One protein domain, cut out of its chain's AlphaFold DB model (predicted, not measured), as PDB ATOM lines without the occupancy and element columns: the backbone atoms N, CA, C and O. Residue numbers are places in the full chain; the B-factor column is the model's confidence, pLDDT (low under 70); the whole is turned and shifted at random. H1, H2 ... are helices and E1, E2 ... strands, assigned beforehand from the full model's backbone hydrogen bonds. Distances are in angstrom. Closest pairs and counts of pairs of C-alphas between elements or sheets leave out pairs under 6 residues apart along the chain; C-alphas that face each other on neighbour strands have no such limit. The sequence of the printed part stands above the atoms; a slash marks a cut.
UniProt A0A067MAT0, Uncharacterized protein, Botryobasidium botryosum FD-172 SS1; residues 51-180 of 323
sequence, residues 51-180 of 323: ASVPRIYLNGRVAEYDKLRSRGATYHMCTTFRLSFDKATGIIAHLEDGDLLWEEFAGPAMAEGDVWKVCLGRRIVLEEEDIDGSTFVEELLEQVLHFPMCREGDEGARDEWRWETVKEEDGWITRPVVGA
ATOM      1  N   ALA A  51     -71.997  55.345 170.550       68.12
ATOM      2  CA  ALA A  51     -71.484  54.261 169.738       68.12
ATOM      3  C   ALA A  51     -72.435  53.076 169.907       68.12
ATOM      4  O   ALA A  51     -72.773  52.696 171.032       68.12
ATOM      5  N   SER A  52     -72.919  52.545 168.786       88.12
ATOM      6  CA  SER A  52     -73.848  51.423 168.806       88.12
ATOM      7  C   SER A  52     -73.224  50.282 169.597       88.12
ATOM      8  O   SER A  52     -72.082  49.912 169.345       88.12
ATOM      9  N   VAL A  53     -73.958  49.733 170.557       93.19
ATOM     10  CA  VAL A  53     -73.539  48.518 171.254       93.19
ATOM     11  C   VAL A  53     -73.599  47.364 170.246       93.19
ATOM     12  O   VAL A  53     -74.628  47.227 169.573       93.19
ATOM     13  N   PRO A  54     -72.538  46.547 170.096       95.31
ATOM     14  CA  PRO A  54     -72.585  45.417 169.182       95.31
ATOM     15  C   PRO A  54     -73.713  44.451 169.548       95.31
ATOM     16  O   PRO A  54     -74.011  44.249 170.728       95.31
ATOM     17  N   ARG A  55     -74.323  43.815 168.538       95.31
ATOM     18  CA  ARG A  55     -75.495  42.940 168.730       95.31
ATOM     19  C   ARG A  55     -75.256  41.832 169.757       95.31
ATOM     20  O   ARG A  55     -76.151  41.554 170.547       95.31
ATOM     21  N   ILE A  56     -74.040  41.287 169.803       95.25
ATOM     22  CA  ILE A  56     -73.645  40.226 170.742       95.25
ATOM     23  C   ILE A  56     -73.748  40.644 172.221       95.25
ATOM     24  O   ILE A  56     -73.851  39.779 173.088       95.25
ATOM     25  N   TYR A  57     -73.780  41.951 172.522       95.88
ATOM     26  CA  TYR A  57     -73.918  42.462 173.890       95.88
ATOM     27  C   TYR A  57     -75.325  42.971 174.235       95.88
ATOM     28  O   TYR A  57     -75.585  43.298 175.394       95.88
ATOM     29  N   LEU A  58     -76.250  43.045 173.270       93.81
ATOM     30  CA  LEU A  58     -77.594  43.598 173.503       93.81
ATOM     31  C   LEU A  58     -78.432  42.743 174.468       93.81
ATOM     32  O   LEU A  58     -79.277  43.276 175.185       93.81
ATOM     33  N   ASN A  59     -78.155  41.441 174.546       93.69
ATOM     34  CA  ASN A  59     -78.890  40.479 175.369       93.69
ATOM     35  C   ASN A  59     -78.402  40.490 176.830       93.69
ATOM     36  O   ASN A  59     -77.887  39.501 177.341       93.69
ATOM     37  N   GLY A  60     -78.503  41.643 177.500       90.75
ATOM     38  CA  GLY A  60     -78.157  41.790 178.923       90.75
ATOM     39  C   GLY A  60     -76.661  41.946 179.232       90.75
ATOM     40  O   GLY A  60     -76.302  42.199 180.380       90.75
ATOM     41  N   ARG A  61     -75.782  41.892 178.223       95.56
ATOM     42  CA  ARG A  61     -74.322  42.058 178.370       95.56
ATOM     43  C   ARG A  61     -73.834  43.491 178.102       95.56
ATOM     44  O   ARG A  61     -72.636  43.737 177.997       95.56
ATOM     45  N   VAL A  62     -74.733  44.476 178.045       94.94
ATOM     46  CA  VAL A  62     -74.378  45.892 177.800       94.94
ATOM     47  C   VAL A  62     -73.403  46.421 178.859       94.94
ATOM     48  O   VAL A  62     -72.419  47.076 178.531       94.94
ATOM     49  N   ALA A  63     -73.617  46.065 180.129       94.06
ATOM     50  CA  ALA A  63     -72.727  46.463 181.220       94.06
ATOM     51  C   ALA A  63     -71.319  45.847 181.106       94.06
ATOM     52  O   ALA A  63     -70.357  46.391 181.646       94.06
ATOM     53  N   GLU A  64     -71.185  44.701 180.438       95.50
ATOM     54  CA  GLU A  64     -69.891  44.088 180.142       95.50
ATOM     55  C   GLU A  64     -69.174  44.842 179.021       95.50
ATOM     56  O   GLU A  64     -68.002  45.181 179.167       95.50
ATOM     57  N   TYR A  65     -69.899  45.201 177.959       95.56
ATOM     58  CA  TYR A  65     -69.372  46.047 176.890       95.56
ATOM     59  C   TYR A  65     -68.855  47.391 177.423       95.56
ATOM     60  O   TYR A  65     -67.739  47.794 177.096       95.56
ATOM     61  N   ASP A  66     -69.591  48.044 178.327       93.44
ATOM     62  CA  ASP A  66     -69.133  49.281 178.975       93.44
ATOM     63  C   ASP A  66     -67.825  49.072 179.762       93.44
ATOM     64  O   ASP A  66     -66.919  49.912 179.727       93.44
ATOM     65  N   LYS A  67     -67.679  47.923 180.440       93.31
ATOM     66  CA  LYS A  67     -66.440  47.567 181.152       93.31
ATOM     67  C   LYS A  67     -65.273  47.359 180.194       93.31
ATOM     68  O   LYS A  67     -64.177  47.821 180.522       93.31
ATOM     69  N   LEU A  68     -65.493  46.710 179.052       95.00
ATOM     70  CA  LEU A  68     -64.486  46.525 178.004       95.00
ATOM     71  C   LEU A  68     -64.049  47.881 177.427       95.00
ATOM     72  O   LEU A  68     -62.856  48.189 177.398       95.00
ATOM     73  N   ARG A  69     -65.009  48.752 177.090       94.31
ATOM     74  CA  ARG A  69     -64.752  50.111 176.578       94.31
ATOM     75  C   ARG A  69     -63.960  50.970 177.562       94.31
ATOM     76  O   ARG A  69     -62.992  51.615 177.169       94.31
ATOM     77  N   SER A  70     -64.307  50.929 178.850       92.56
ATOM     78  CA  SER A  70     -63.576  51.659 179.903       92.56
ATOM     79  C   SER A  70     -62.123  51.189 180.095       92.56
ATOM     80  O   SER A  70     -61.328  51.873 180.741       92.56
ATOM     81  N   ARG A  71     -61.770  50.026 179.534       92.00
ATOM     82  CA  ARG A  71     -60.443  49.400 179.597       92.00
ATOM     83  C   ARG A  71     -59.671  49.479 178.282       92.00
ATOM     84  O   ARG A  71     -58.613  48.870 178.186       92.00
ATOM     85  N   GLY A  72     -60.171  50.233 177.304       92.50
ATOM     86  CA  GLY A  72     -59.473  50.487 176.043       92.50
ATOM     87  C   GLY A  72     -59.867  49.578 174.882       92.50
ATOM     88  O   GLY A  72     -59.375  49.793 173.784       92.50
ATOM     89  N   ALA A  73     -60.792  48.628 175.067       95.00
ATOM     90  CA  ALA A  73     -61.287  47.833 173.944       95.00
ATOM     91  C   ALA A  73     -62.048  48.713 172.934       95.00
ATOM     92  O   ALA A  73     -62.854  49.575 173.316       95.00
ATOM     93  N   THR A  74     -61.834  48.493 171.637       94.56
ATOM     94  CA  THR A  74     -62.585  49.169 170.567       94.56
ATOM     95  C   THR A  74     -63.877  48.427 170.232       94.56
ATOM     96  O   THR A  74     -64.071  47.273 170.604       94.56
ATOM     97  N   TYR A  75     -64.802  49.103 169.538       95.12
ATOM     98  CA  TYR A  75     -66.010  48.448 169.021       95.12
ATOM     99  C   TYR A  75     -65.640  47.273 168.105       95.12
ATOM    100  O   TYR A  75     -66.192  46.188 168.267       95.12
ATOM    101  N   HIS A  76     -64.685  47.498 167.194       96.19
ATOM    102  CA  HIS A  76     -64.215  46.500 166.238       96.19
ATOM    103  C   HIS A  76     -63.576  45.308 166.944       96.19
ATOM    104  O   HIS A  76     -63.995  44.183 166.702       96.19
ATOM    105  N   MET A  77     -62.704  45.544 167.924       96.44
ATOM    106  CA  MET A  77     -62.100  44.469 168.711       96.44
ATOM    107  C   MET A  77     -63.142  43.631 169.462       96.44
ATOM    108  O   MET A  77     -63.099  42.402 169.441       96.44
ATOM    109  N   CYS A  78     -64.140  44.284 170.072       97.12
ATOM    110  CA  CYS A  78     -65.248  43.597 170.736       97.12
ATOM    111  C   CYS A  78     -66.067  42.714 169.781       97.12
ATOM    112  O   CYS A  78     -66.621  41.717 170.244       97.12
ATOM    113  N   THR A  79     -66.194  43.090 168.503       96.19
ATOM    114  CA  THR A  79     -66.909  42.301 167.488       96.19
ATOM    115  C   THR A  79     -66.059  41.200 166.873       96.19
ATOM    116  O   THR A  79     -66.570  40.098 166.726       96.19
ATOM    117  N   THR A  80     -64.800  41.492 166.542       96.06
ATOM    118  CA  THR A  80     -63.885  40.566 165.864       96.06
ATOM    119  C   THR A  80     -63.502  39.426 166.798       96.06
ATOM    120  O   THR A  80     -63.746  38.269 166.491       96.06
ATOM    121  N   PHE A  81     -63.024  39.747 168.002       97.31
ATOM    122  CA  PHE A  81     -62.500  38.756 168.951       97.31
ATOM    123  C   PHE A  81     -63.487  38.368 170.048       97.31
ATOM    124  O   PHE A  81     -63.094  37.809 171.075       97.31
ATOM    125  N   ARG A  82     -64.763  38.746 169.878       97.62
ATOM    126  CA  ARG A  82     -65.874  38.393 170.779       97.62
ATOM    127  C   ARG A  82     -65.506  38.549 172.254       97.62
ATOM    128  O   ARG A  82     -65.709  37.645 173.064       97.62
ATOM    129  N   LEU A  83     -64.928  39.705 172.584       97.81
ATOM    130  CA  LEU A  83     -64.310  39.920 173.886       97.81
ATOM    131  C   LEU A  83     -65.275  39.623 175.042       97.81
ATOM    132  O   LEU A  83     -66.484  39.852 174.985       97.81
ATOM    133  N   SER A  84     -64.715  39.150 176.143       97.38
ATOM    134  CA  SER A  84     -65.443  39.025 177.399       97.38
ATOM    135  C   SER A  84     -64.646  39.623 178.540       97.38
ATOM    136  O   SER A  84     -63.419  39.730 178.469       97.38
ATOM    137  N   PHE A  85     -65.348  40.067 179.578       96.19
ATOM    138  CA  PHE A  85     -64.714  40.618 180.766       96.19
ATOM    139  C   PHE A  85     -65.088  39.824 182.009       96.19
ATOM    140  O   PHE A  85     -66.219  39.891 182.497       96.19
ATOM    141  N   ASP A  86     -64.084  39.179 182.586       94.12
ATOM    142  CA  ASP A  86     -64.153  38.572 183.901       94.12
ATOM    143  C   ASP A  86     -63.335  39.382 184.921       94.12
ATOM    144  O   ASP A  86     -62.295  39.978 184.635       94.12
ATOM    145  N   LYS A  87     -63.823  39.439 186.162       90.50
ATOM    146  CA  LYS A  87     -63.196  40.245 187.216       90.50
ATOM    147  C   LYS A  87     -61.884  39.627 187.703       90.50
ATOM    148  O   LYS A  87     -60.999  40.378 188.129       90.50
ATOM    149  N   ALA A  88     -61.776  38.298 187.691       88.31
ATOM    150  CA  ALA A  88     -60.593  37.599 188.178       88.31
ATOM    151  C   ALA A  88     -59.481  37.606 187.122       88.31
ATOM    152  O   ALA A  88     -58.369  38.047 187.410       88.31
ATOM    153  N   THR A  89     -59.804  37.193 185.900       88.81
ATOM    154  CA  THR A  89     -58.845  37.023 184.796       88.81
ATOM    155  C   THR A  89     -58.628  38.297 183.977       88.81
ATOM    156  O   THR A  89     -57.495  38.590 183.598       88.81
ATOM    157  N   GLY A  90     -59.663  39.118 183.793       93.00
ATOM    158  CA  GLY A  90     -59.604  40.355 183.020       93.00
ATOM    159  C   GLY A  90     -60.341  40.248 181.687       93.00
ATOM    160  O   GLY A  90     -61.455  39.738 181.615       93.00
ATOM    161  N   ILE A  91     -59.748  40.816 180.645       96.00
ATOM    162  CA  ILE A  91     -60.264  40.812 179.283       96.00
ATOM    163  C   ILE A  91     -59.797  39.528 178.603       96.00
ATOM    164  O   ILE A  91     -58.607  39.215 178.621       96.00
ATOM    165  N   ILE A  92     -60.733  38.804 178.004       97.69
ATOM    166  CA  ILE A  92     -60.482  37.544 177.308       97.69
ATOM    167  C   ILE A  92     -60.973  37.691 175.871       97.69
ATOM    168  O   ILE A  92     -62.137  38.049 175.662       97.69
ATOM    169  N   ALA A  93     -60.102  37.407 174.908       98.12
ATOM    170  CA  ALA A  93     -60.463  37.222 173.507       98.12
ATOM    171  C   ALA A  93     -60.849  35.765 173.248       98.12
ATOM    172  O   ALA A  93     -60.215  34.860 173.788       98.12
ATOM    173  N   HIS A  94     -61.885  35.554 172.440       98.06
ATOM    174  CA  HIS A  94     -62.322  34.232 171.994       98.06
ATOM    175  C   HIS A  94     -62.029  34.111 170.505       98.06
ATOM    176  O   HIS A  94     -62.587  34.865 169.704       98.06
ATOM    177  N   LEU A  95     -61.143  33.179 170.176       97.88
ATOM    178  CA  LEU A  95     -60.794  32.784 168.821       97.88
ATOM    179  C   LEU A  95     -61.456  31.437 168.535       97.88
ATOM    180  O   LEU A  95     -61.439  30.542 169.386       97.88
ATOM    181  N   GLU A  96     -62.042  31.300 167.358       96.31
ATOM    182  CA  GLU A  96     -62.618  30.044 166.876       96.31
ATOM    183  C   GLU A  96     -62.074  29.712 165.488       96.31
ATOM    184  O   GLU A  96     -61.415  30.527 164.840       96.31
ATOM    185  N   ASP A  97     -62.387  28.505 165.030       94.50
ATOM    186  CA  ASP A  97     -62.069  28.062 163.682       94.50
ATOM    187  C   ASP A  97     -62.588  29.042 162.610       94.50
ATOM    188  O   ASP A  97     -63.740  29.489 162.647       94.50
ATOM    189  N   GLY A  98     -61.711  29.392 161.667       94.19
ATOM    190  CA  GLY A  98     -61.950  30.393 160.622       94.19
ATOM    191  C   GLY A  98     -61.577  31.837 160.987       94.19
ATOM    192  O   GLY A  98     -61.640  32.711 160.119       94.19
ATOM    193  N   ASP A  99     -61.170  32.117 162.231       96.25
ATOM    194  CA  ASP A  99     -60.532  33.394 162.563       96.25
ATOM    195  C   ASP A  99     -59.079  33.408 162.043       96.25
ATOM    196  O   ASP A  99     -58.350  32.431 162.186       96.25
ATOM    197  N   LEU A 100     -58.605  34.536 161.499       96.19
ATOM    198  CA  LEU A 100     -57.246  34.631 160.930       96.19
ATOM    199  C   LEU A 100     -56.148  34.259 161.943       96.19
ATOM    200  O   LEU A 100     -55.264  33.463 161.646       96.19
ATOM    201  N   LEU A 101     -56.251  34.777 163.173       96.44
ATOM    202  CA  LEU A 101     -55.295  34.462 164.242       96.44
ATOM    203  C   LEU A 101     -55.409  33.012 164.730       96.44
ATOM    204  O   LEU A 101     -54.447  32.469 165.268       96.44
ATOM    205  N   TRP A 102     -56.569  32.375 164.557       97.12
ATOM    206  CA  TRP A 102     -56.701  30.947 164.818       97.12
ATOM    207  C   TRP A 102     -55.913  30.152 163.781       97.12
ATOM    208  O   TRP A 102     -55.075  29.340 164.153       97.12
ATOM    209  N   GLU A 103     -56.128  30.415 162.491       96.75
ATOM    210  CA  GLU A 103     -55.455  29.693 161.404       96.75
ATOM    211  C   GLU A 103     -53.925  29.798 161.478       96.75
ATOM    212  O   GLU A 103     -53.217  28.844 161.147       96.75
ATOM    213  N   GLU A 104     -53.417  30.940 161.934       97.06
ATOM    214  CA  GLU A 104     -51.984  31.203 162.027       97.06
ATOM    215  C   GLU A 104     -51.329  30.612 163.283       97.06
ATOM    216  O   GLU A 104     -50.259  30.000 163.201       97.06
ATOM    217  N   PHE A 105     -51.960  30.773 164.452       96.88
ATOM    218  CA  PHE A 105     -51.329  30.451 165.735       96.88
ATOM    219  C   PHE A 105     -51.844  29.167 166.391       96.88
ATOM    220  O   PHE A 105     -51.223  28.690 167.350       96.88
ATOM    221  N   ALA A 106     -52.950  28.585 165.916       95.94
ATOM    222  CA  ALA A 106     -53.466  27.345 166.482       95.94
ATOM    223  C   ALA A 106     -52.459  26.203 166.287       95.94
ATOM    224  O   ALA A 106     -52.000  25.886 165.188       95.94
ATOM    225  N   GLY A 107     -52.101  25.558 167.396       93.88
ATOM    226  CA  GLY A 107     -51.238  24.385 167.365       93.88
ATOM    227  C   GLY A 107     -51.979  23.149 166.837       93.88
ATOM    228  O   GLY A 107     -53.200  23.073 166.940       93.88
ATOM    229  N   PRO A 108     -51.259  22.102 166.394       95.25
ATOM    230  CA  PRO A 108     -51.864  20.871 165.862       95.25
ATOM    231  C   PRO A 108     -52.730  20.100 166.875       95.25
ATOM    232  O   PRO A 108     -53.427  19.161 166.504       95.25
ATOM    233  N   ALA A 109     -52.658  20.454 168.161       95.50
ATOM    234  CA  ALA A 109     -53.497  19.885 169.208       95.50
ATOM    235  C   ALA A 109     -54.904  20.514 169.271       95.50
ATOM    236  O   ALA A 109     -55.802  19.910 169.865       95.50
ATOM    237  N   MET A 110     -55.095  21.703 168.692       96.44
ATOM    238  CA  MET A 110     -56.387  22.384 168.622       96.44
ATOM    239  C   MET A 110     -57.173  21.838 167.431       96.44
ATOM    240  O   MET A 110     -56.695  21.876 166.298       96.44
ATOM    241  N   ALA A 111     -58.345  21.266 167.694       95.12
ATOM    242  CA  ALA A 111     -59.178  20.670 166.655       95.12
ATOM    243  C   ALA A 111     -60.179  21.684 166.083       95.12
ATOM    244  O   ALA A 111     -60.532  22.660 166.739       95.12
ATOM    245  N   GLU A 112     -60.686  21.411 164.878       94.69
ATOM    246  CA  GLU A 112     -61.810  22.152 164.297       94.69
ATOM    247  C   GLU A 112     -63.002  22.138 165.270       94.69
ATOM    248  O   GLU A 112     -63.424  21.077 165.747       94.69
ATOM    249  N   GLY A 113     -63.525  23.321 165.590       94.44
ATOM    250  CA  GLY A 113     -64.611  23.504 166.555       94.44
ATOM    251  C   GLY A 113     -64.183  23.642 168.022       94.44
ATOM    252  O   GLY A 113     -65.050  23.894 168.862       94.44
ATOM    253  N   ASP A 114     -62.893  23.518 168.353       96.88
ATOM    254  CA  ASP A 114     -62.394  23.974 169.654       96.88
ATOM    255  C   ASP A 114     -62.492  25.518 169.736       96.88
ATOM    256  O   ASP A 114     -62.402  26.225 168.734       96.88
ATOM    257  N   VAL A 115     -62.654  26.053 170.950       97.25
ATOM    258  CA  VAL A 115     -62.604  27.503 171.224       97.25
ATOM    259  C   VAL A 115     -61.298  27.822 171.939       97.25
ATOM    260  O   VAL A 115     -60.909  27.098 172.857       97.25
ATOM    261  N   TRP A 116     -60.632  28.914 171.571       98.06
ATOM    262  CA  TRP A 116     -59.379  29.346 172.183       98.06
ATOM    263  C   TRP A 116     -59.540  30.710 172.847       98.06
ATOM    264  O   TRP A 116     -59.805  31.734 172.222       98.06
ATOM    265  N   LYS A 117     -59.386  30.702 174.168       98.12
ATOM    266  CA  LYS A 117     -59.502  31.855 175.053       98.12
ATOM    267  C   LYS A 117     -58.119  32.446 175.304       98.12
ATOM    268  O   LYS A 117     -57.278  31.812 175.940       98.12
ATOM    269  N   VAL A 118     -57.884  33.680 174.878       97.38
ATOM    270  CA  VAL A 118     -56.613  34.389 175.092       97.38
ATOM    271  C   VAL A 118     -56.814  35.483 176.137       97.38
ATOM    272  O   VAL A 118     -57.596  36.415 175.941       97.38
ATOM    273  N   CYS A 119     -56.128  35.383 177.276       96.38
ATOM    274  CA  CYS A 119     -56.199  36.395 178.330       96.38
ATOM    275  C   CYS A 119     -55.362  37.622 177.947       96.38
ATOM    276  O   CYS A 119     -54.138  37.564 177.963       96.38
ATOM    277  N   LEU A 120     -56.009  38.755 177.683       94.19
ATOM    278  CA  LEU A 120     -55.351  40.005 177.274       94.19
ATOM    279  C   LEU A 120     -54.890  40.871 178.463       94.19
ATOM    280  O   LEU A 120     -54.272  41.918 178.286       94.19
ATOM    281  N   GLY A 121     -55.205  40.462 179.694       91.44
ATOM    282  CA  GLY A 121     -54.929  41.238 180.905       91.44
ATOM    283  C   GLY A 121     -56.086  42.163 181.276       91.44
ATOM    284  O   GLY A 121     -57.245  41.857 181.024       91.44
ATOM    285  N   ARG A 122     -55.824  43.290 181.946       88.88
ATOM    286  CA  ARG A 122     -56.899  44.171 182.454       88.88
ATOM    287  C   ARG A 122     -57.199  45.388 181.614       88.88
ATOM    288  O   ARG A 122     -58.251  45.997 181.813       88.88
ATOM    289  N   ARG A 123     -56.266  45.782 180.761       90.44
ATOM    290  CA  ARG A 123     -56.352  46.986 179.953       90.44
ATOM    291  C   ARG A 123     -55.709  46.707 178.611       90.44
ATOM    292  O   ARG A 123     -54.677  46.050 178.558       90.44
ATOM    293  N   ILE A 124     -56.329  47.242 177.575       91.50
ATOM    294  CA  ILE A 124     -55.811  47.231 176.219       91.50
ATOM    295  C   ILE A 124     -55.354  48.653 175.904       91.50
ATOM    296  O   ILE A 124     -56.043  49.632 176.216       91.50
ATOM    297  N   VAL A 125     -54.167  48.758 175.326       91.94
ATOM    298  CA  VAL A 125     -53.638  49.991 174.755       91.94
ATOM    299  C   VAL A 125     -53.334  49.640 173.312       91.94
ATOM    300  O   VAL A 125     -52.473  48.808 173.073       91.94
ATOM    301  N   LEU A 126     -54.118  50.196 172.392       91.25
ATOM    302  CA  LEU A 126     -53.941  49.976 170.961       91.25
ATOM    303  C   LEU A 126     -53.127  51.115 170.367       91.25
ATOM    304  O   LEU A 126     -53.195  52.256 170.849       91.25
ATOM    305  N   GLU A 127     -52.414  50.798 169.299       92.88
ATOM    306  CA  GLU A 127     -51.818  51.795 168.423       92.88
ATOM    307  C   GLU A 127     -52.905  52.561 167.649       92.88
ATOM    308  O   GLU A 127     -54.057  52.136 167.563       92.88
ATOM    309  N   GLU A 128     -52.563  53.729 167.096       92.25
ATOM    310  CA  GLU A 128     -53.534  54.574 166.378       92.25
ATOM    311  C   GLU A 128     -54.094  53.885 165.119       92.25
ATOM    312  O   GLU A 128     -55.237  54.136 164.730       92.25
ATOM    313  N   GLU A 129     -53.299  53.003 164.512       95.12
ATOM    314  CA  GLU A 129     -53.632  52.283 163.280       95.12
ATOM    315  C   GLU A 129     -54.349  50.947 163.550       95.12
ATOM    316  O   GLU A 129     -55.101  50.473 162.695       95.12
ATOM    317  N   ASP A 130     -54.206  50.390 164.757       95.50
ATOM    318  CA  ASP A 130     -54.787  49.105 165.158       95.50
ATOM    319  C   ASP A 130     -56.232  49.272 165.656       95.50
ATOM    320  O   ASP A 130     -56.559  49.211 166.845       95.50
ATOM    321  N   ILE A 131     -57.135  49.567 164.720       93.62
ATOM    322  CA  ILE A 131     -58.537  49.877 165.029       93.62
ATOM    323  C   ILE A 131     -59.275  48.646 165.574       93.62
ATOM    324  O   ILE A 131     -60.157  48.784 166.437       93.62
ATOM    325  N   ASP A 132     -58.972  47.461 165.050       95.50
ATOM    326  CA  ASP A 132     -59.625  46.204 165.409       95.50
ATOM    327  C   ASP A 132     -58.888  45.410 166.490       95.50
ATOM    328  O   ASP A 132     -59.488  44.488 167.039       95.50
ATOM    329  N   GLY A 133     -57.683  45.820 166.886       95.69
ATOM    330  CA  GLY A 133     -56.892  45.148 167.912       95.69
ATOM    331  C   GLY A 133     -56.176  43.902 167.396       95.69
ATOM    332  O   GLY A 133     -55.808  43.058 168.212       95.69
ATOM    333  N   SER A 134     -56.083  43.724 166.076       96.62
ATOM    334  CA  SER A 134     -55.497  42.537 165.450       96.62
ATOM    335  C   SER A 134     -54.001  42.463 165.711       96.62
ATOM    336  O   SER A 134     -53.553  41.477 166.295       96.62
ATOM    337  N   THR A 135     -53.276  43.543 165.416       95.81
ATOM    338  CA  THR A 135     -51.836  43.659 165.679       95.81
ATOM    339  C   THR A 135     -51.531  43.449 167.160       95.81
ATOM    340  O   THR A 135     -50.662  42.657 167.506       95.81
ATOM    341  N   PHE A 136     -52.312  44.051 168.064       95.62
ATOM    342  CA  PHE A 136     -52.127  43.858 169.505       95.62
ATOM    343  C   PHE A 136     -52.243  42.387 169.952       95.62
ATOM    344  O   PHE A 136     -51.485  41.935 170.818       95.62
ATOM    345  N   VAL A 137     -53.230  41.641 169.435       96.00
ATOM    346  CA  VAL A 137     -53.433  40.230 169.816       96.00
ATOM    347  C   VAL A 137     -52.388  39.333 169.155       96.00
ATOM    348  O   VAL A 137     -51.882  38.430 169.821       96.00
ATOM    349  N   GLU A 138     -52.041  39.600 167.898       96.44
ATOM    350  CA  GLU A 138     -50.970  38.929 167.153       96.44
ATOM    351  C   GLU A 138     -49.634  39.043 167.894       96.44
ATOM    352  O   GLU A 138     -49.078  38.024 168.299       96.44
ATOM    353  N   GLU A 139     -49.184  40.259 168.212       93.50
ATOM    354  CA  GLU A 139     -47.934  40.497 168.945       93.50
ATOM    355  C   GLU A 139     -47.922  39.810 170.319       93.50
ATOM    356  O   GLU A 139     -46.908  39.259 170.762       93.50
ATOM    357  N   LEU A 140     -49.065  39.814 171.020       93.38
ATOM    358  CA  LEU A 140     -49.199  39.088 172.280       93.38
ATOM    359  C   LEU A 140     -49.026  37.579 172.065       93.38
ATOM    360  O   LEU A 140     -48.306  36.946 172.839       93.38
ATOM    361  N   LEU A 141     -49.687  36.995 171.065       95.19
ATOM    362  CA  LEU A 141     -49.601  35.564 170.772       95.19
ATOM    363  C   LEU A 141     -48.202  35.167 170.313       95.19
ATOM    364  O   LEU A 141     -47.661  34.190 170.836       95.19
ATOM    365  N   GLU A 142     -47.582  35.943 169.425       93.69
ATOM    366  CA  GLU A 142     -46.193  35.752 169.018       93.69
ATOM    367  C   GLU A 142     -45.284  35.695 170.238       93.69
ATOM    368  O   GLU A 142     -44.525  34.737 170.410       93.69
ATOM    369  N   GLN A 143     -45.404  36.674 171.134       87.81
ATOM    370  CA  GLN A 143     -44.564  36.718 172.315       87.81
ATOM    371  C   GLN A 143     -44.822  35.537 173.256       87.81
ATOM    372  O   GLN A 143     -43.875  34.929 173.755       87.81
ATOM    373  N   VAL A 144     -46.085  35.204 173.510       90.81
ATOM    374  CA  VAL A 144     -46.456  34.145 174.456       90.81
ATOM    375  C   VAL A 144     -46.062  32.759 173.945       90.81
ATOM    376  O   VAL A 144     -45.616  31.921 174.732       90.81
ATOM    377  N   LEU A 145     -46.200  32.516 172.643       90.38
ATOM    378  CA  LEU A 145     -45.928  31.214 172.039       90.38
ATOM    379  C   LEU A 145     -44.438  31.006 171.738       90.38
ATOM    380  O   LEU A 145     -43.943  29.895 171.931       90.38
ATOM    381  N   HIS A 146     -43.707  32.046 171.321       87.12
ATOM    382  CA  HIS A 146     -42.270  31.939 171.029       87.12
ATOM    383  C   HIS A 146     -41.394  32.123 172.271       87.12
ATOM    384  O   HIS A 146     -40.332  31.507 172.381       87.12
ATOM    385  N   PHE A 147     -41.842  32.935 173.233       83.88
ATOM    386  CA  PHE A 147     -41.089  33.257 174.444       83.88
ATOM    387  C   PHE A 147     -41.919  32.993 175.708       83.88
ATOM    388  O   PHE A 147     -42.156  33.904 176.505       83.88
ATOM    389  N   PRO A 148     -42.310  31.728 175.971       73.38
ATOM    390  CA  PRO A 148     -43.125  31.385 177.139       73.38
ATOM    391  C   PRO A 148     -42.426  31.678 178.479       73.38
ATOM    392  O   PRO A 148     -43.074  31.690 179.526       73.38
ATOM    393  N   MET A 149     -41.110  31.925 178.467       67.44
ATOM    394  CA  MET A 149     -40.313  32.321 179.627       67.44
ATOM    395  C   MET A 149     -39.560  33.625 179.336       67.44
ATOM    396  O   MET A 149     -38.482  33.608 178.742       67.44
ATOM    397  N   CYS A 150     -40.087  34.758 179.804       57.00
ATOM    398  CA  CYS A 150     -39.311  35.996 179.867       57.00
ATOM    399  C   CYS A 150     -38.475  35.983 181.150       57.00
ATOM    400  O   CYS A 150     -38.982  36.232 182.245       57.00
ATOM    401  N   ARG A 151     -37.183  35.677 181.015       57.31
ATOM    402  CA  ARG A 151     -36.217  35.801 182.108       57.31
ATOM    403  C   ARG A 151     -35.706  37.239 182.124       57.31
ATOM    404  O   ARG A 151     -34.941  37.631 181.247       57.31
ATOM    405  N   GLU A 152     -36.161  38.033 183.089       51.94
ATOM    406  CA  GLU A 152     -35.556  39.341 183.345       51.94
ATOM    407  C   GLU A 152     -34.091  39.115 183.765       51.94
ATOM    408  O   GLU A 152     -33.785  38.149 184.469       51.94
ATOM    409  N   GLY A 153     -33.189  39.940 183.228       49.34
ATOM    410  CA  GLY A 153     -31.739  39.744 183.254       49.34
ATOM    411  C   GLY A 153     -31.141  39.470 184.636       49.34
ATOM    412  O   GLY A 153     -31.704  39.812 185.673       49.34
ATOM    413  N   ASP A 154     -29.979  38.820 184.591       51.06
ATOM    414  CA  ASP A 154     -29.204  38.303 185.712       51.06
ATOM    415  C   ASP A 154     -29.104  39.236 186.934       51.06
ATOM    416  O   ASP A 154     -29.008  40.456 186.824       51.06
ATOM    417  N   GLU A 155     -29.033  38.580 188.095       52.22
ATOM    418  CA  GLU A 155     -28.761  39.132 189.430       52.22
ATOM    419  C   GLU A 155     -29.951  39.716 190.208       52.22
ATOM    420  O   GLU A 155     -29.916  40.822 190.743       52.22
ATOM    421  N   GLY A 156     -30.972  38.883 190.424       51.31
ATOM    422  CA  GLY A 156     -31.718  38.947 191.684       51.31
ATOM    423  C   GLY A 156     -33.223  38.819 191.553       51.31
ATOM    424  O   GLY A 156     -33.939  39.788 191.781       51.31
ATOM    425  N   ALA A 157     -33.680  37.597 191.263       52.97
ATOM    426  CA  ALA A 157     -35.001  37.081 191.629       52.97
ATOM    427  C   ALA A 157     -36.157  38.083 191.471       52.97
ATOM    428  O   ALA A 157     -36.842  38.414 192.443       52.97
ATOM    429  N   ARG A 158     -36.379  38.571 190.249       52.97
ATOM    430  CA  ARG A 158     -37.632  39.242 189.918       52.97
ATOM    431  C   ARG A 158     -38.490  38.319 189.083       52.97
ATOM    432  O   ARG A 158     -38.006  37.642 188.186       52.97
ATOM    433  N   ASP A 159     -39.733  38.251 189.533       57.59
ATOM    434  CA  ASP A 159     -40.788  37.332 189.157       57.59
ATOM    435  C   ASP A 159     -40.683  36.842 187.705       57.59
ATOM    436  O   ASP A 159     -40.827  37.632 186.779       57.59
ATOM    437  N   GLU A 160     -40.445  35.542 187.496       62.16
ATOM    438  CA  GLU A 160     -40.524  34.956 186.156       62.16
ATOM    439  C   GLU A 160     -41.976  35.029 185.680       62.16
ATOM    440  O   GLU A 160     -42.872  34.380 186.233       62.16
ATOM    441  N   TRP A 161     -42.216  35.830 184.648       68.62
ATOM    442  CA  TRP A 161     -43.510  35.891 183.993       68.62
ATOM    443  C   TRP A 161     -43.570  34.755 182.990       68.62
ATOM    444  O   TRP A 161     -42.898  34.778 181.959       68.62
ATOM    445  N   ARG A 162     -44.362  33.741 183.331       83.69
ATOM    446  CA  ARG A 162     -44.607  32.593 182.469       83.69
ATOM    447  C   ARG A 162     -46.019  32.661 181.928       83.69
ATOM    448  O   ARG A 162     -46.953  32.934 182.681       83.69
ATOM    449  N   TRP A 163     -46.167  32.376 180.648       90.38
ATOM    450  CA  TRP A 163     -47.464  32.110 180.050       90.38
ATOM    451  C   TRP A 163     -47.617  30.616 179.811       90.38
ATOM    452  O   TRP A 163     -46.640  29.908 179.565       90.38
ATOM    453  N   GLU A 164     -48.847  30.136 179.922       92.81
ATOM    454  CA  GLU A 164     -49.199  28.757 179.615       92.81
ATOM    455  C   GLU A 164     -50.402  28.728 178.678       92.81
ATOM    456  O   GLU A 164     -51.302  29.564 178.788       92.81
ATOM    457  N   THR A 165     -50.412  27.737 177.788       95.25
ATOM    458  CA  THR A 165     -51.575  27.369 176.985       95.25
ATOM    459  C   THR A 165     -52.018  25.982 177.426       95.25
ATOM    460  O   THR A 165     -51.263  25.019 177.289       95.25
ATOM    461  N   VAL A 166     -53.213  25.880 178.005       96.00
ATOM    462  CA  VAL A 166     -53.733  24.654 178.628       96.00
ATOM    463  C   VAL A 166     -55.092  24.317 178.027       96.00
ATOM    464  O   VAL A 166     -55.881  25.211 177.724       96.00
ATOM    465  N   LYS A 167     -55.373  23.024 177.859       97.38
ATOM    466  CA  LYS A 167     -56.703  22.538 177.486       97.38
ATOM    467  C   LYS A 167     -57.582  22.424 178.735       97.38
ATOM    468  O   LYS A 167     -57.253  21.673 179.652       97.38
ATOM    469  N   GLU A 168     -58.680  23.165 178.768       96.00
ATOM    470  CA  GLU A 168     -59.748  23.089 179.770       96.00
ATOM    471  C   GLU A 168     -60.989  22.386 179.187       96.00
ATOM    472  O   GLU A 168     -61.009  21.981 178.024       96.00
ATOM    473  N   GLU A 169     -62.032  22.203 180.003       94.56
ATOM    474  CA  GLU A 169     -63.282  21.550 179.579       94.56
ATOM    475  C   GLU A 169     -63.979  22.311 178.436       94.56
ATOM    476  O   GLU A 169     -64.551  21.691 177.543       94.56
ATOM    477  N   ASP A 170     -63.851  23.642 178.427       92.69
ATOM    478  CA  ASP A 170     -64.500  24.550 177.471       92.69
ATOM    479  C   ASP A 170     -63.576  24.994 176.318       92.69
ATOM    480  O   ASP A 170     -63.797  26.052 175.721       92.69
ATOM    481  N   GLY A 171     -62.500  24.250 176.051       95.75
ATOM    482  CA  GLY A 171     -61.533  24.555 174.994       95.75
ATOM    483  C   GLY A 171     -60.150  24.933 175.519       95.75
ATOM    484  O   GLY A 171     -59.737  24.528 176.603       95.75
ATOM    485  N   TRP A 172     -59.394  25.681 174.729       98.00
ATOM    486  CA  TRP A 172     -58.021  26.063 175.041       98.00
ATOM    487  C   TRP A 172     -57.978  27.414 175.733       98.00
ATOM    488  O   TRP A 172     -58.738  28.317 175.395       98.00
ATOM    489  N   ILE A 173     -57.064  27.584 176.684       97.44
ATOM    490  CA  ILE A 173     -56.831  28.870 177.334       97.44
ATOM    491  C   ILE A 173     -55.349  29.211 177.352       97.44
ATOM    492  O   ILE A 173     -54.532  28.426 177.825       97.44
ATOM    493  N   THR A 174     -55.017  30.410 176.880       96.00
ATOM    494  CA  THR A 174     -53.690  31.015 177.008       96.00
ATOM    495  C   THR A 174     -53.743  32.101 178.069       96.00
ATOM    496  O   THR A 174     -54.483  33.082 177.935       96.00
ATOM    497  N   ARG A 175     -52.986  31.925 179.157       94.00
ATOM    498  CA  ARG A 175     -53.040  32.812 180.328       94.00
ATOM    499  C   ARG A 175     -51.686  32.969 181.023       94.00
ATOM    500  O   ARG A 175     -50.843  32.077 180.928       94.00
ATOM    501  N   PRO A 176     -51.474  34.068 181.771       89.75
ATOM    502  CA  PRO A 176     -50.283  34.214 182.593       89.75
ATOM    503  C   PRO A 176     -50.375  33.328 183.844       89.75
ATOM    504  O   PRO A 176     -51.397  33.299 184.538       89.75
ATOM    505  N   VAL A 177     -49.279  32.647 184.168       87.25
ATOM    506  CA  VAL A 177     -49.129  31.795 185.352       87.25
ATOM    507  C   VAL A 177     -48.897  32.680 186.577       87.25
ATOM    508  O   VAL A 177     -47.848  33.305 186.735       87.25
ATOM    509  N   VAL A 178     -49.878  32.741 187.477       72.25
ATOM    510  CA  VAL A 178     -49.767  33.500 188.733       72.25
ATOM    511  C   VAL A 178     -49.189  32.609 189.822       72.25
ATOM    512  O   VAL A 178     -49.788  31.598 190.169       72.25
ATOM    513  N   GLY A 179     -48.070  33.016 190.424       61.81
ATOM    514  CA  GLY A 179     -47.591  32.404 191.669       61.81
ATOM    515  C   GLY A 179     -46.554  31.287 191.526       61.81
ATOM    516  O   GLY A 179     -46.321  30.569 192.492       61.81
ATOM    517  N   ALA A 180     -45.869  31.165 190.385       50.78
ATOM    518  CA  ALA A 180     -44.703  30.275 190.273       50.78
ATOM    519  C   ALA A 180     -43.509  30.726 191.149       50.78
ATOM    520  O   ALA A 180     -42.587  29.957 191.414       50.78
TER     521      ALA A 180
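AT A GLANCE: This is residues 51 to 180 of the 323 residues of an uncharacterized protein of Botryobasidium botryosum FD-172 SS1 (UniProt A0A067MAT0). A strongly twisted sheet of five strands forms a wall, with H4 crossing over one face of it, H1 across its edge strand E1, and H2 and H3 only grazing it. Past the E4 edge a loop sticks out with its residues 153 to 158, and it adds to the longest axis, whose other end holds the stretch before H1. The printed part has 130 residues with four named helices and five named strands, in the order H1 H2 E1 E2 H3 E3 H4 E4 E5; the sheet runs E1 E2 E3 E5 E4 and is mixed. The class is mixed, helices and strands, though under half of the residues are in named elements. The whole is compact, with a radius of gyration of the C-alphas of 15.5 A, and elongated, with spans of 51 by 33 by 29 A.

HOW THE PARTS SIT: In the sheet, E3, residues 115 to 121, is parallel to E5, residues 171 to 176, at 17 degrees, with N 117 and O 172 2.8 A apart, within hydrogen-bond range. E5 and the edge strand E4, residues 161 to 168, form an antiparallel hairpin, with N 166 and O 173 at 2.9 A. E2, residues 90 to 96, is antiparallel to E3, with N 93 and O 118 at 2.9 A. E2 and the edge strand E1, residues 84 to 86, form another hairpin, with N 84 and O 92 at 2.8 A. H4, residues 134 to 146, is on the sheet at a height of 10.0 A; it lies over E3 and E5, and only just not over E4, on which 2 of its C-alphas fall. On the local plane it runs across the strands, at 84 degrees to E3. Its closest C-alphas to E4 are those of Val 144 and Trp 163, 6.0 A apart. H1, residues 62 to 69, lies only just over E1, on which 3 of its C-alphas fall. H1 and H4 form two layers with the sheet, helices on one face of it. H2, residues 75 to 80, and H1 only just touch, with 3 pairs of C-alphas within 8 A, the closest Tyr 65 and Cys 78 at 7.8 A. H3, residues 100 to 105, and H4 are close but not clearly touching, Leu 101 to Glu 138 being their closest C-alphas at 6.9 A. In the four helices every O i to N i+4 pair is within hydrogen-bond range.

IN THESE COORDINATES: E4 is 21.1 A long from first to last C-alpha, E2 19.4 A, E3 18.5 A, H4 17.8 A, E5 16.7 A and H1 10.6 A. H1 begins at C-alpha 62, (-74.378, 45.892, 177.800), and E5 ends at C-alpha 176, (-50.283, 34.214, 182.593).

THE WHOLE: The two C-alphas farthest apart, of Asn 59 and Glu 155, are 52.1 A apart. The printed part has no cut, and its long links are E3 to H4 and H4 to E4. The mean pLDDT of the printed part is 89.4; residues 51, 149 to 161 and 179 to 180 are under 70.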